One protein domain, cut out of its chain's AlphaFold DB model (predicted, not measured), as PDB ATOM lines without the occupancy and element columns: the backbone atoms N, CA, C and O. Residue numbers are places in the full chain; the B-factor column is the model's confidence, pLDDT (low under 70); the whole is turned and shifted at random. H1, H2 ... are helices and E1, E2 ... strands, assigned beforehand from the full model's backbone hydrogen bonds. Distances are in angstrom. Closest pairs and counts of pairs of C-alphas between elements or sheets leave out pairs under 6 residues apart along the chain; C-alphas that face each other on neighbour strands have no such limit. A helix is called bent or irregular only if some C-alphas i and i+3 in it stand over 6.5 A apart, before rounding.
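What this domain is: This is residues 12 to 95 of the 122 residues of an uncharacterized protein of Albugo candida (UniProt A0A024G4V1). A small head of one two-stranded hairpin, E3 and E4, with three short helices packed over one side of it, extends into a long, thin arm, the hairpin of E1 and E2. The tips of the two hairpins, at Ser 30 and Asp 53, lie at opposite ends of the model, and the arm makes much of its length. The printed part has 84 residues, with four named strands and then three named helices in the order E1, E2, E3, E4, H1, H2, H3. Each of the two sheets is an antiparallel pair, E1 - E2 and E3 - E4, and the class is mixed, helices and strands. The whole is loose, with a radius of gyration of the C-alphas of 16.3 A and spans of 58 by 19 by 19 A.

Where its parts are: Residues 12 to 21 come before E1, residues 22 to 27, which begins at C-alpha 22 (42.367, 15.278, 18.119) and is 15.4 A long. E2, residues 33 to 38, is also 15.4 A long. E3, residues 42 to 49, measures 19.9 A and bends by 54 degrees at residue 45. E4, residues 54 to 61, measures 20.3 A and bends by 56 degrees at residue 58. H1, residues 62 to 71, follows directly from C-alpha 62 (32.657, 28.203, 20.391) and is 14.5 A long. H2 is residues 74 to 80. H3, residues 84 to 95, ends at C-alpha 95 (46.299, 41.700, 25.036); it is irregular, with C-alphas 86 and 89 9.2 A apart.

How they stand to each other: E1 and E2 form a hairpin, antiparallel at 146 degrees, with N 26 and O 34 within hydrogen-bond range at 2.8 A. E2 and E3 are apart. E3 and E4 form the other hairpin, antiparallel at 152 degrees, with N 43 and O 60 at 2.8 A and N 49 and O 54 at 2.9 A. The closest C-alphas of E3 and H2 are those of Ser 49 and Asp 75, 6.0 A apart; those of E4 and H3 are Leu 58 and Lys 90, 7.3 A apart. H1 and H2 touch only at the corner, about perpendicular at 79 degrees, closest at the C-alphas of Ile 68 and Tyr 77, 5.6 A. H2 and H3 touch at a steep tilt of 46 degrees, opposite ways, closest at the C-alphas of Leu 78 and Lys 95, 5.9 A. H1 and H3 are apart. Every O i to N i+4 pair is within hydrogen-bond range in H1 and H2, and 5 of 8 are in H3.

The domain as a whole: The C-alphas of Ser 30 and Asp 53, the two farthest apart, are 58.1 A from each other. The printed part has no cut, and the six links between its named elements are tight. The mean pLDDT of the printed part is 92.9, and no printed residue is under 70.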
ATOM      1  N   ARG A  12      47.586  27.982  17.463       89.88
ATOM      2  CA  ARG A  12      48.609  29.013  17.749       89.88
ATOM      3  C   ARG A  12      48.273  30.419  17.238       89.88
ATOM      4  O   ARG A  12      48.857  31.388  17.706       89.88
ATOM      5  N   ARG A  13      47.397  30.560  16.239       90.94
ATOM      6  CA  ARG A  13      47.042  31.853  15.626       90.94
ATOM      7  C   ARG A  13      45.729  32.441  16.145       90.94
ATOM      8  O   ARG A  13      45.393  33.547  15.731       90.94
ATOM      9  N   GLY A  14      44.972  31.727  16.973       91.69
ATOM     10  CA  GLY A  14      43.651  32.155  17.435       91.69
ATOM     11  C   GLY A  14      43.416  31.842  18.906       91.69
ATOM     12  O   GLY A  14      44.283  31.300  19.577       91.69
ATOM     13  N   LEU A  15      42.216  32.156  19.385       93.31
ATOM     14  CA  LEU A  15      41.798  31.888  20.756       93.31
ATOM     15  C   LEU A  15      41.143  30.507  20.839       93.31
ATOM     16  O   LEU A  15      39.971  30.329  20.486       93.31
ATOM     17  N   PHE A  16      41.928  29.516  21.266       92.38
ATOM     18  CA  PHE A  16      41.498  28.116  21.331       92.38
ATOM     19  C   PHE A  16      41.348  27.575  22.758       92.38
ATOM     20  O   PHE A  16      40.809  26.477  22.913       92.38
ATOM     21  N   ALA A  17      41.743  28.342  23.785       89.25
ATOM     22  CA  ALA A  17      41.598  27.971  25.198       89.25
ATOM     23  C   ALA A  17      42.121  26.547  25.470       89.25
ATOM     24  O   ALA A  17      41.368  25.665  25.893       89.25
ATOM     25  N   GLY A  18      43.363  26.286  25.046       87.56
ATOM     26  CA  GLY A  18      44.029  24.987  25.194       87.56
ATOM     27  C   GLY A  18      43.516  23.857  24.285       87.56
ATOM     28  O   GLY A  18      44.099  22.774  24.272       87.56
ATOM     29  N   ARG A  19      42.460  24.064  23.483       89.31
ATOM     30  CA  ARG A  19      41.938  23.019  22.582       89.31
ATOM     31  C   ARG A  19      42.757  22.897  21.313       89.31
ATOM     32  O   ARG A  19      43.110  23.883  20.673       89.31
ATOM     33  N   ASP A  20      42.940  21.661  20.873       90.88
ATOM     34  CA  ASP A  20      43.572  21.362  19.598       90.88
ATOM     35  C   ASP A  20      42.863  20.213  18.874       90.88
ATOM     36  O   ASP A  20      41.965  19.562  19.415       90.88
ATOM     37  N   LYS A  21      43.244  19.975  17.618       91.94
ATOM     38  CA  LYS A  21      42.759  18.840  16.836       91.94
ATOM     39  C   LYS A  21      43.124  17.526  17.531       91.94
ATOM     40  O   LYS A  21      44.275  17.294  17.893       91.94
ATOM     41  N   GLY A  22      42.144  16.641  17.652       92.75
ATOM     42  CA  GLY A  22      42.367  15.278  18.119       92.75
ATOM     43  C   GLY A  22      42.799  14.366  16.973       92.75
ATOM     44  O   GLY A  22      42.349  14.526  15.833       92.75
ATOM     45  N   PHE A  23      43.609  13.357  17.286       94.44
ATOM     46  CA  PHE A  23      43.969  12.275  16.369       94.44
ATOM     47  C   PHE A  23      43.638  10.923  16.979       94.44
ATOM     48  O   PHE A  23      43.781  10.729  18.181       94.44
ATOM     49  N   GLY A  24      43.209   9.976  16.148       96.38
ATOM     50  CA  GLY A  24      42.909   8.627  16.610       96.38
ATOM     51  C   GLY A  24      42.487   7.714  15.476       96.38
ATOM     52  O   GLY A  24      42.842   7.937  14.317       96.38
ATOM     53  N   ASN A  25      41.725   6.678  15.816       97.69
ATOM     54  CA  ASN A  25      41.279   5.668  14.868       97.69
ATOM     55  C   ASN A  25      39.757   5.525  14.894       97.69
ATOM     56  O   ASN A  25      39.144   5.576  15.957       97.69
ATOM     57  N   ASN A  26      39.159   5.294  13.732       96.69
ATOM     58  CA  ASN A  26      37.888   4.590  13.635       96.69
ATOM     59  C   ASN A  26      38.142   3.104  13.873       96.69
ATOM     60  O   ASN A  26      39.120   2.562  13.358       96.69
ATOM     61  N   VAL A  27      37.270   2.460  14.641       96.75
ATOM     62  CA  VAL A  27      37.350   1.030  14.946       96.75
ATOM     63  C   VAL A  27      36.043   0.389  14.497       96.75
ATOM     64  O   VAL A  27      34.980   0.782  14.969       96.75
ATOM     65  N   SER A  28      36.114  -0.552  13.555       96.19
ATOM     66  CA  SER A  28      34.943  -1.330  13.132       96.19
ATOM     67  C   SER A  28      34.572  -2.394  14.168       96.19
ATOM     68  O   SER A  28      35.361  -2.716  15.058       96.19
ATOM     69  N   HIS A  29      33.402  -3.014  13.999       95.81
ATOM     70  CA  HIS A  29      32.988  -4.179  14.788       95.81
ATOM     71  C   HIS A  29      34.026  -5.320  14.733       95.81
ATOM     72  O   HIS A  29      34.363  -5.918  15.750       95.81
ATOM     73  N   SER A  30      34.643  -5.530  13.563       96.62
ATOM     74  CA  SER A  30      35.760  -6.462  13.348       96.62
ATOM     75  C   SER A  30      37.131  -5.946  13.824       96.62
ATOM     76  O   SER A  30      38.163  -6.503  13.462       96.62
ATOM     77  N   LYS A  31      37.174  -4.867  14.619       95.25
ATOM     78  CA  LYS A  31      38.389  -4.224  15.159       95.25
ATOM     79  C   LYS A  31      39.381  -3.718  14.102       95.25
ATOM     80  O   LYS A  31      40.540  -3.442  14.425       95.25
ATOM     81  N   ARG A  32      38.946  -3.509  12.855       96.31
ATOM     82  CA  ARG A  32      39.775  -2.864  11.828       96.31
ATOM     83  C   ARG A  32      39.943  -1.387  12.180       96.31
ATOM     84  O   ARG A  32      38.955  -0.683  12.386       96.31
ATOM     85  N   ARG A  33      41.196  -0.927  12.255       97.38
ATOM     86  CA  ARG A  33      41.549   0.448  12.637       97.38
ATOM     87  C   ARG A  33      41.875   1.290  11.408       97.38
ATOM     88  O   ARG A  33      42.773   0.935  10.651       97.38
ATOM     89  N   THR A  34      41.195   2.420  11.232       97.44
ATOM     90  CA  THR A  34      41.508   3.409  10.184       97.44
ATOM     91  C   THR A  34      41.778   4.776  10.800       97.44
ATOM     92  O   THR A  34      41.094   5.180  11.737       97.44
ATOM     93  N   ARG A  35      42.797   5.497  10.313       97.38
ATOM     94  CA  ARG A  35      43.189   6.801  10.874       97.38
ATOM     95  C   ARG A  35      42.059   7.819  10.708       97.38
ATOM     96  O   ARG A  35      41.496   7.949   9.625       97.38
ATOM     97  N   ARG A  36      41.769   8.584  11.761       96.06
ATOM     98  CA  ARG A  36      40.843   9.724  11.724       96.06
ATOM     99  C   ARG A  36      41.387  10.920  12.495       96.06
ATOM    100  O   ARG A  36      42.267  10.793  13.345       96.06
ATOM    101  N   SER A  37      40.808  12.083  12.220       95.19
ATOM    102  CA  SER A  37      41.045  13.311  12.978       95.19
ATOM    103  C   SER A  37      39.726  13.918  13.454       95.19
ATOM    104  O   SER A  37      38.685  13.738  12.816       95.19
ATOM    105  N   TRP A  38      39.771  14.631  14.577       93.88
ATOM    106  CA  TRP A  38      38.657  15.415  15.110       93.88
ATOM    107  C   TRP A  38      39.045  16.887  15.098       93.88
ATOM    108  O   TRP A  38      39.996  17.302  15.761       93.88
ATOM    109  N   LYS A  39      38.326  17.676  14.300       92.12
ATOM    110  CA  LYS A  39      38.554  19.116  14.184       92.12
ATOM    111  C   LYS A  39      37.808  19.841  15.302       92.12
ATOM    112  O   LYS A  39      36.672  19.496  15.612       92.12
ATOM    113  N   VAL A  40      38.433  20.872  15.861       93.81
ATOM    114  CA  VAL A  40      37.771  21.783  16.802       93.81
ATOM    115  C   VAL A  40      36.812  22.692  16.034       93.81
ATOM    116  O   VAL A  40      37.177  23.236  14.983       93.81
ATOM    117  N   ASN A  41      35.606  22.885  16.573       93.19
ATOM    118  CA  ASN A  41      34.669  23.885  16.072       93.19
ATOM    119  C   ASN A  41      35.203  25.291  16.395       93.19
ATOM    120  O   ASN A  41      35.224  25.713  17.552       93.19
ATOM    121  N   HIS A  42      35.677  25.985  15.365       92.81
ATOM    122  CA  HIS A  42      36.190  27.346  15.455       92.81
ATOM    123  C   HIS A  42      35.594  28.183  14.331       92.81
ATOM    124  O   HIS A  42      35.290  27.672  13.252       92.81
ATOM    125  N   GLN A  43      35.440  29.473  14.596       93.88
ATOM    126  CA  GLN A  43      34.806  30.427  13.704       93.88
ATOM    127  C   GLN A  43      35.610  31.724  13.706       93.88
ATOM    128  O   GLN A  43      36.190  32.103  14.725       93.88
ATOM    129  N   TYR A  44      35.654  32.406  12.566       95.44
ATOM    130  CA  TYR A  44      36.201  33.754  12.502       95.44
ATOM    131  C   TYR A  44      35.122  34.750  12.932       95.44
ATOM    132  O   TYR A  44      34.022  34.738  12.374       95.44
ATOM    133  N   LYS A  45      35.408  35.573  13.942       94.94
ATOM    134  CA  LYS A  45      34.467  36.556  14.494       94.94
ATOM    135  C   LYS A  45      35.180  37.857  14.838       94.94
ATOM    136  O   LYS A  45      36.349  37.857  15.219       94.94
ATOM    137  N   HIS A  46      34.439  38.951  14.703       95.56
ATOM    138  CA  HIS A  46      34.840  40.269  15.169       95.56
ATOM    139  C   HIS A  46      34.273  40.481  16.567       95.56
ATOM    140  O   HIS A  46      33.059  40.416  16.750       95.56
ATOM    141  N   LEU A  47      35.156  40.703  17.532       94.88
ATOM    142  CA  LEU A  47      34.806  40.941  18.926       94.88
ATOM    143  C   LEU A  47      35.190  42.372  19.286       94.88
ATOM    144  O   LEU A  47      36.277  42.821  18.932       94.88
ATOM    145  N   TYR A  48      34.278  43.090  19.931       94.50
ATOM    146  CA  TYR A  48      34.508  44.472  20.337       94.50
ATOM    147  C   TYR A  48      35.386  44.528  21.594       94.50
ATOM    148  O   TYR A  48      35.228  43.698  22.494       94.50
ATOM    149  N   SER A  49      36.320  45.475  21.607       94.00
ATOM    150  CA  SER A  49      37.209  45.796  22.723       94.00
ATOM    151  C   SER A  49      36.890  47.211  23.197       94.00
ATOM    152  O   SER A  49      36.933  48.147  22.401       94.00
ATOM    153  N   GLU A  50      36.569  47.364  24.479       91.19
ATOM    154  CA  GLU A  50      36.192  48.645  25.092       91.19
ATOM    155  C   GLU A  50      37.423  49.522  25.342       91.19
ATOM    156  O   GLU A  50      37.382  50.748  25.192       91.19
ATOM    157  N   ALA A  51      38.552  48.896  25.682       90.69
ATOM    158  CA  ALA A  51      39.810  49.605  25.880       90.69
ATOM    159  C   ALA A  51      40.270  50.298  24.589       90.69
ATOM    160  O   ALA A  51      40.680  51.459  24.627       90.69
ATOM    161  N   LEU A  52      40.150  49.602  23.452       89.81
ATOM    162  CA  LEU A  52      40.602  50.074  22.139       89.81
ATOM    163  C   LEU A  52      39.523  50.789  21.315       89.81
ATOM    164  O   LEU A  52      39.868  51.398  20.308       89.81
ATOM    165  N   ASP A  53      38.249  50.690  21.703       91.94
ATOM    166  CA  ASP A  53      37.096  51.144  20.908       91.94
ATOM    167  C   ASP A  53      37.084  50.574  19.466       91.94
ATOM    168  O   ASP A  53      36.656  51.193  18.495       91.94
ATOM    169  N   GLU A  54      37.586  49.345  19.310       93.50
ATOM    170  CA  GLU A  54      37.812  48.678  18.023       93.50
ATOM    171  C   GLU A  54      37.213  47.265  18.032       93.50
ATOM    172  O   GLU A  54      37.203  46.559  19.043       93.50
ATOM    173  N   LYS A  55      36.764  46.793  16.861       94.75
ATOM    174  CA  LYS A  55      36.415  45.381  16.650       94.75
ATOM    175  C   LYS A  55      37.620  44.569  16.170       94.75
ATOM    176  O   LYS A  55      38.038  44.683  15.020       94.75
ATOM    177  N   ILE A  56      38.096  43.642  16.996       94.25
ATOM    178  CA  ILE A  56      39.236  42.773  16.689       94.25
ATOM    179  C   ILE A  56      38.760  41.482  16.011       94.25
ATOM    180  O   ILE A  56      37.941  40.731  16.543       94.25
ATOM    181  N   GLY A  57      39.297  41.199  14.821       94.31
ATOM    182  CA  GLY A  57      39.019  39.972  14.067       94.31
ATOM    183  C   GLY A  57      39.882  38.783  14.504       94.31
ATOM    184  O   GLY A  57      41.093  38.748  14.248       94.31
ATOM    185  N   LEU A  58      39.268  37.767  15.116       94.44
ATOM    186  CA  LEU A  58      39.960  36.600  15.674       94.44
ATOM    187  C   LEU A  58      39.336  35.280  15.201       94.44
ATOM    188  O   LEU A  58      38.136  35.177  14.954       94.44
ATOM    189  N   ASN A  59      40.165  34.236  15.105       94.44
ATOM    190  CA  ASN A  59      39.667  32.863  15.038       94.44
ATOM    191  C   ASN A  59      39.412  32.389  16.463       94.44
ATOM    192  O   ASN A  59      40.357  32.307  17.246       94.44
ATOM    193  N   VAL A  60      38.163  32.075  16.775       95.06
ATOM    194  CA  VAL A  60      37.712  31.794  18.136       95.06
ATOM    195  C   VAL A  60      36.952  30.474  18.156       95.06
ATOM    196  O   VAL A  60      36.184  30.168  17.241       95.06
ATOM    197  N   THR A  61      37.172  29.658  19.182       95.44
ATOM    198  CA  THR A  61      36.353  28.455  19.393       95.44
ATOM    199  C   THR A  61      35.005  28.808  20.011       95.44
ATOM    200  O   THR A  61      34.879  29.800  20.723       95.44
ATOM    201  N   THR A  62      33.986  27.974  19.793       94.00
ATOM    202  CA  THR A  62      32.657  28.203  20.391       94.00
ATOM    203  C   THR A  62      32.688  28.204  21.917       94.00
ATOM    204  O   THR A  62      31.960  28.959  22.553       94.00
ATOM    205  N   HIS A  63      33.570  27.402  22.518       94.06
ATOM    206  CA  HIS A  63      33.789  27.447  23.959       94.06
ATOM    207  C   HIS A  63      34.391  28.778  24.401       94.06
ATOM    208  O   HIS A  63      33.963  29.333  25.405       94.06
ATOM    209  N   THR A  64      35.383  29.292  23.673       94.38
ATOM    210  CA  THR A  64      35.987  30.581  24.011       94.38
ATOM    211  C   THR A  64      34.970  31.713  23.909       94.38
ATOM    212  O   THR A  64      34.922  32.524  24.821       94.38
ATOM    213  N   LEU A  65      34.100  31.721  22.891       95.38
ATOM    214  CA  LEU A  65      32.992  32.685  22.813       95.38
ATOM    215  C   LEU A  65      32.110  32.631  24.069       95.38
ATOM    216  O   LEU A  65      31.921  33.644  24.727       95.38
ATOM    217  N   ARG A  66      31.692  31.430  24.490       94.88
ATOM    218  CA  ARG A  66      30.917  31.258  25.729       94.88
ATOM    219  C   ARG A  66      31.658  31.759  26.977       94.88
ATOM    220  O   ARG A  66      31.026  32.266  27.899       94.88
ATOM    221  N   CYS A  67      32.977  31.578  27.052       94.88
ATOM    222  CA  CYS A  67      33.776  32.085  28.171       94.88
ATOM    223  C   CYS A  67      33.891  33.609  28.164       94.88
ATOM    224  O   CYS A  67      33.837  34.208  29.233       94.88
ATOM    225  N   ILE A  68      34.029  34.215  26.984       94.88
ATOM    226  CA  ILE A  68      34.050  35.668  26.803       94.88
ATOM    227  C   ILE A  68      32.731  36.269  27.294       94.88
ATOM    228  O   ILE A  68      32.749  37.198  28.097       94.88
ATOM    229  N   ASP A  69      31.600  35.675  26.908       94.69
ATOM    230  CA  ASP A  69      30.280  36.118  27.366       94.69
ATOM    231  C   ASP A  69      30.129  35.960  28.887       94.69
ATOM    232  O   ASP A  69      29.603  36.839  29.560       94.69
ATOM    233  N   LYS A  70      30.639  34.856  29.455       95.44
ATOM    234  CA  LYS A  70      30.592  34.599  30.903       95.44
ATOM    235  C   LYS A  70      31.419  35.601  31.714       95.44
ATOM    236  O   LYS A  70      31.026  35.942  32.824       95.44
ATOM    237  N   ILE A  71      32.583  35.997  31.203       94.69
ATOM    238  CA  ILE A  71      33.494  36.930  31.881       94.69
ATOM    239  C   ILE A  71      33.062  38.388  31.653       94.69
ATOM    240  O   ILE A  71      33.435  39.262  32.429       94.69
ATOM    241  N   GLY A  72      32.231  38.646  30.641       93.25
ATOM    242  CA  GLY A  72      31.719  39.979  30.339       93.25
ATOM    243  C   GLY A  72      32.654  40.767  29.429       93.25
ATOM    244  O   GLY A  72      33.004  41.898  29.743       93.25
ATOM    245  N   GLY A  73      33.097  40.164  28.323       93.38
ATOM    246  CA  GLY A  73      33.807  40.873  27.256       93.38
ATOM    247  C   GLY A  73      35.184  40.307  26.915       93.38
ATOM    248  O   GLY A  73      35.755  39.479  27.632       93.38
ATOM    249  N   LEU A  74      35.711  40.735  25.762       93.88
ATOM    250  CA  LEU A  74      36.996  40.259  25.243       93.88
ATOM    251  C   LEU A  74      38.158  40.707  26.133       93.88
ATOM    252  O   LEU A  74      39.039  39.905  26.432       93.88
ATOM    253  N   ASP A  75      38.152  41.965  26.563       92.94
ATOM    254  CA  ASP A  75      39.272  42.566  27.290       92.94
ATOM    255  C   ASP A  75      39.462  41.889  28.647       92.94
ATOM    256  O   ASP A  75      40.558  41.424  28.971       92.94
ATOM    257  N   ASN A  76      38.357  41.717  29.376       93.75
ATOM    258  CA  ASN A  76      38.319  40.994  30.642       93.75
ATOM    259  C   ASN A  76      38.783  39.541  30.469       93.75
ATOM    260  O   ASN A  76      39.583  39.035  31.257       93.75
ATOM    261  N   TYR A  77      38.352  38.873  29.393       94.44
ATOM    262  CA  TYR A  77      38.794  37.515  29.084       94.44
ATOM    263  C   TYR A  77      40.309  37.434  28.841       94.44
ATOM    264  O   TYR A  77      40.980  36.582  29.426       94.44
ATOM    265  N   LEU A  78      40.877  38.328  28.024       92.69
ATOM    266  CA  LEU A  78      42.313  38.342  27.723       92.69
ATOM    267  C   LEU A  78      43.166  38.673  28.957       92.69
ATOM    268  O   LEU A  78      44.260  38.123  29.111       92.69
ATOM    269  N   GLN A  79      42.672  39.537  29.844       91.56
ATOM    270  CA  GLN A  79      43.334  39.848  31.112       91.56
ATOM    271  C   GLN A  79      43.275  38.675  32.097       91.56
ATOM    272  O   GLN A  79      44.274  38.392  32.755       91.56
ATOM    273  N   SER A  80      42.152  37.948  32.140       91.19
ATOM    274  CA  SER A  80      41.965  36.805  33.046       91.19
ATOM    275  C   SER A  80      42.917  35.635  32.771       91.19
ATOM    276  O   SER A  80      43.247  34.872  33.679       91.19
ATOM    277  N   ILE A  81      43.384  35.486  31.528       90.00
ATOM    278  CA  ILE A  81      44.277  34.394  31.139       90.00
ATOM    279  C   ILE A  81      45.723  34.757  31.470       90.00
ATOM    280  O   ILE A  81      46.304  35.680  30.888       90.00
ATOM    281  N   SER A  82      46.327  33.978  32.367       84.25
ATOM    282  CA  SER A  82      47.748  34.084  32.713       84.25
ATOM    283  C   SER A  82      48.664  33.314  31.757       84.25
ATOM    284  O   SER A  82      49.807  33.717  31.570       84.25
ATOM    285  N   ASP A  83      48.194  32.218  31.146       86.06
ATOM    286  CA  ASP A  83      49.017  31.429  30.222       86.06
ATOM    287  C   ASP A  83      48.995  32.027  28.806       86.06
ATOM    288  O   ASP A  83      48.024  31.909  28.056       86.06
ATOM    289  N   GLU A  84      50.096  32.667  28.422       81.81
ATOM    290  CA  GLU A  84      50.265  33.290  27.106       81.81
ATOM    291  C   GLU A  84      50.131  32.295  25.944       81.81
ATOM    292  O   GLU A  84      49.710  32.675  24.848       81.81
ATOM    293  N   GLN A  85      50.458  31.017  26.168       79.50
ATOM    294  CA  GLN A  85      50.397  30.002  25.114       79.50
ATOM    295  C   GLN A  85      48.954  29.701  24.688       79.50
ATOM    296  O   GLN A  85      48.718  29.412  23.513       79.50
ATOM    297  N   GLU A  86      47.980  29.842  25.594       82.88
ATOM    298  CA  GLU A  86      46.558  29.628  25.292       82.88
ATOM    299  C   GLU A  86      45.928  30.768  24.477       82.88
ATOM    300  O   GLU A  86      44.905  30.577  23.806       82.88
ATOM    301  N   LEU A  87      46.532  31.957  24.535       85.88
ATOM    302  CA  LEU A  87      46.088  33.149  23.812       85.88
ATOM    303  C   LEU A  87      46.489  33.101  22.330       85.88
ATOM    304  O   LEU A  87      45.870  33.744  21.474       85.88
ATOM    305  N   GLY A  88      47.543  32.347  22.020       88.56
ATOM    306  CA  GLY A  88      48.156  32.333  20.703       88.56
ATOM    307  C   GLY A  88      48.719  33.701  20.293       88.56
ATOM    308  O   GLY A  88      48.627  34.707  20.992       88.56
ATOM    309  N   ILE A  89      49.291  33.763  19.094       91.19
ATOM    310  CA  ILE A  89      50.020  34.939  18.602       91.19
ATOM    311  C   ILE A  89      49.094  36.154  18.460       91.19
ATOM    312  O   ILE A  89      49.471  37.268  18.813       91.19
ATOM    313  N   LYS A  90      47.878  35.966  17.924       91.75
ATOM    314  CA  LYS A  90      46.928  37.076  17.744       91.75
ATOM    315  C   LYS A  90      46.323  37.540  19.067       91.75
ATOM    316  O   LYS A  90      46.146  38.740  19.237       91.75
ATOM    317  N   GLY A  91      46.017  36.616  19.978       92.31
ATOM    318  CA  GLY A  91      45.477  36.964  21.287       92.31
ATOM    319  C   GLY A  91      46.503  37.690  22.150       92.31
ATOM    320  O   GLY A  91      46.165  38.706  22.743       92.31
ATOM    321  N   LEU A  92      47.768  37.253  22.134       92.38
ATOM    322  CA  LEU A  92      48.859  37.943  22.829       92.38
ATOM    323  C   LEU A  92      49.064  39.365  22.300       92.38
ATOM    324  O   LEU A  92      49.133  40.307  23.080       92.38
ATOM    325  N   LYS A  93      49.053  39.545  20.973       93.44
ATOM    326  CA  LYS A  93      49.095  40.885  20.369       93.44
ATOM    327  C   LYS A  93      47.915  41.758  20.800       93.44
ATOM    328  O   LYS A  93      48.120  42.923  21.109       93.44
ATOM    329  N   ALA A  94      46.699  41.209  20.819       93.12
ATOM    330  CA  ALA A  94      45.517  41.945  21.266       93.12
ATOM    331  C   ALA A  94      45.625  42.345  22.745       93.12
ATOM    332  O   ALA A  94      45.375  43.497  23.077       93.12
ATOM    333  N   LYS A  95      46.073  41.429  23.612       93.31
ATOM    334  CA  LYS A  95      46.299  41.700  25.036       93.31
ATOM    335  C   LYS A  95      47.315  42.818  25.241       93.31
ATOM    336  O   LYS A  95      47.034  43.738  25.995       93.31
TER     337      LYS A  95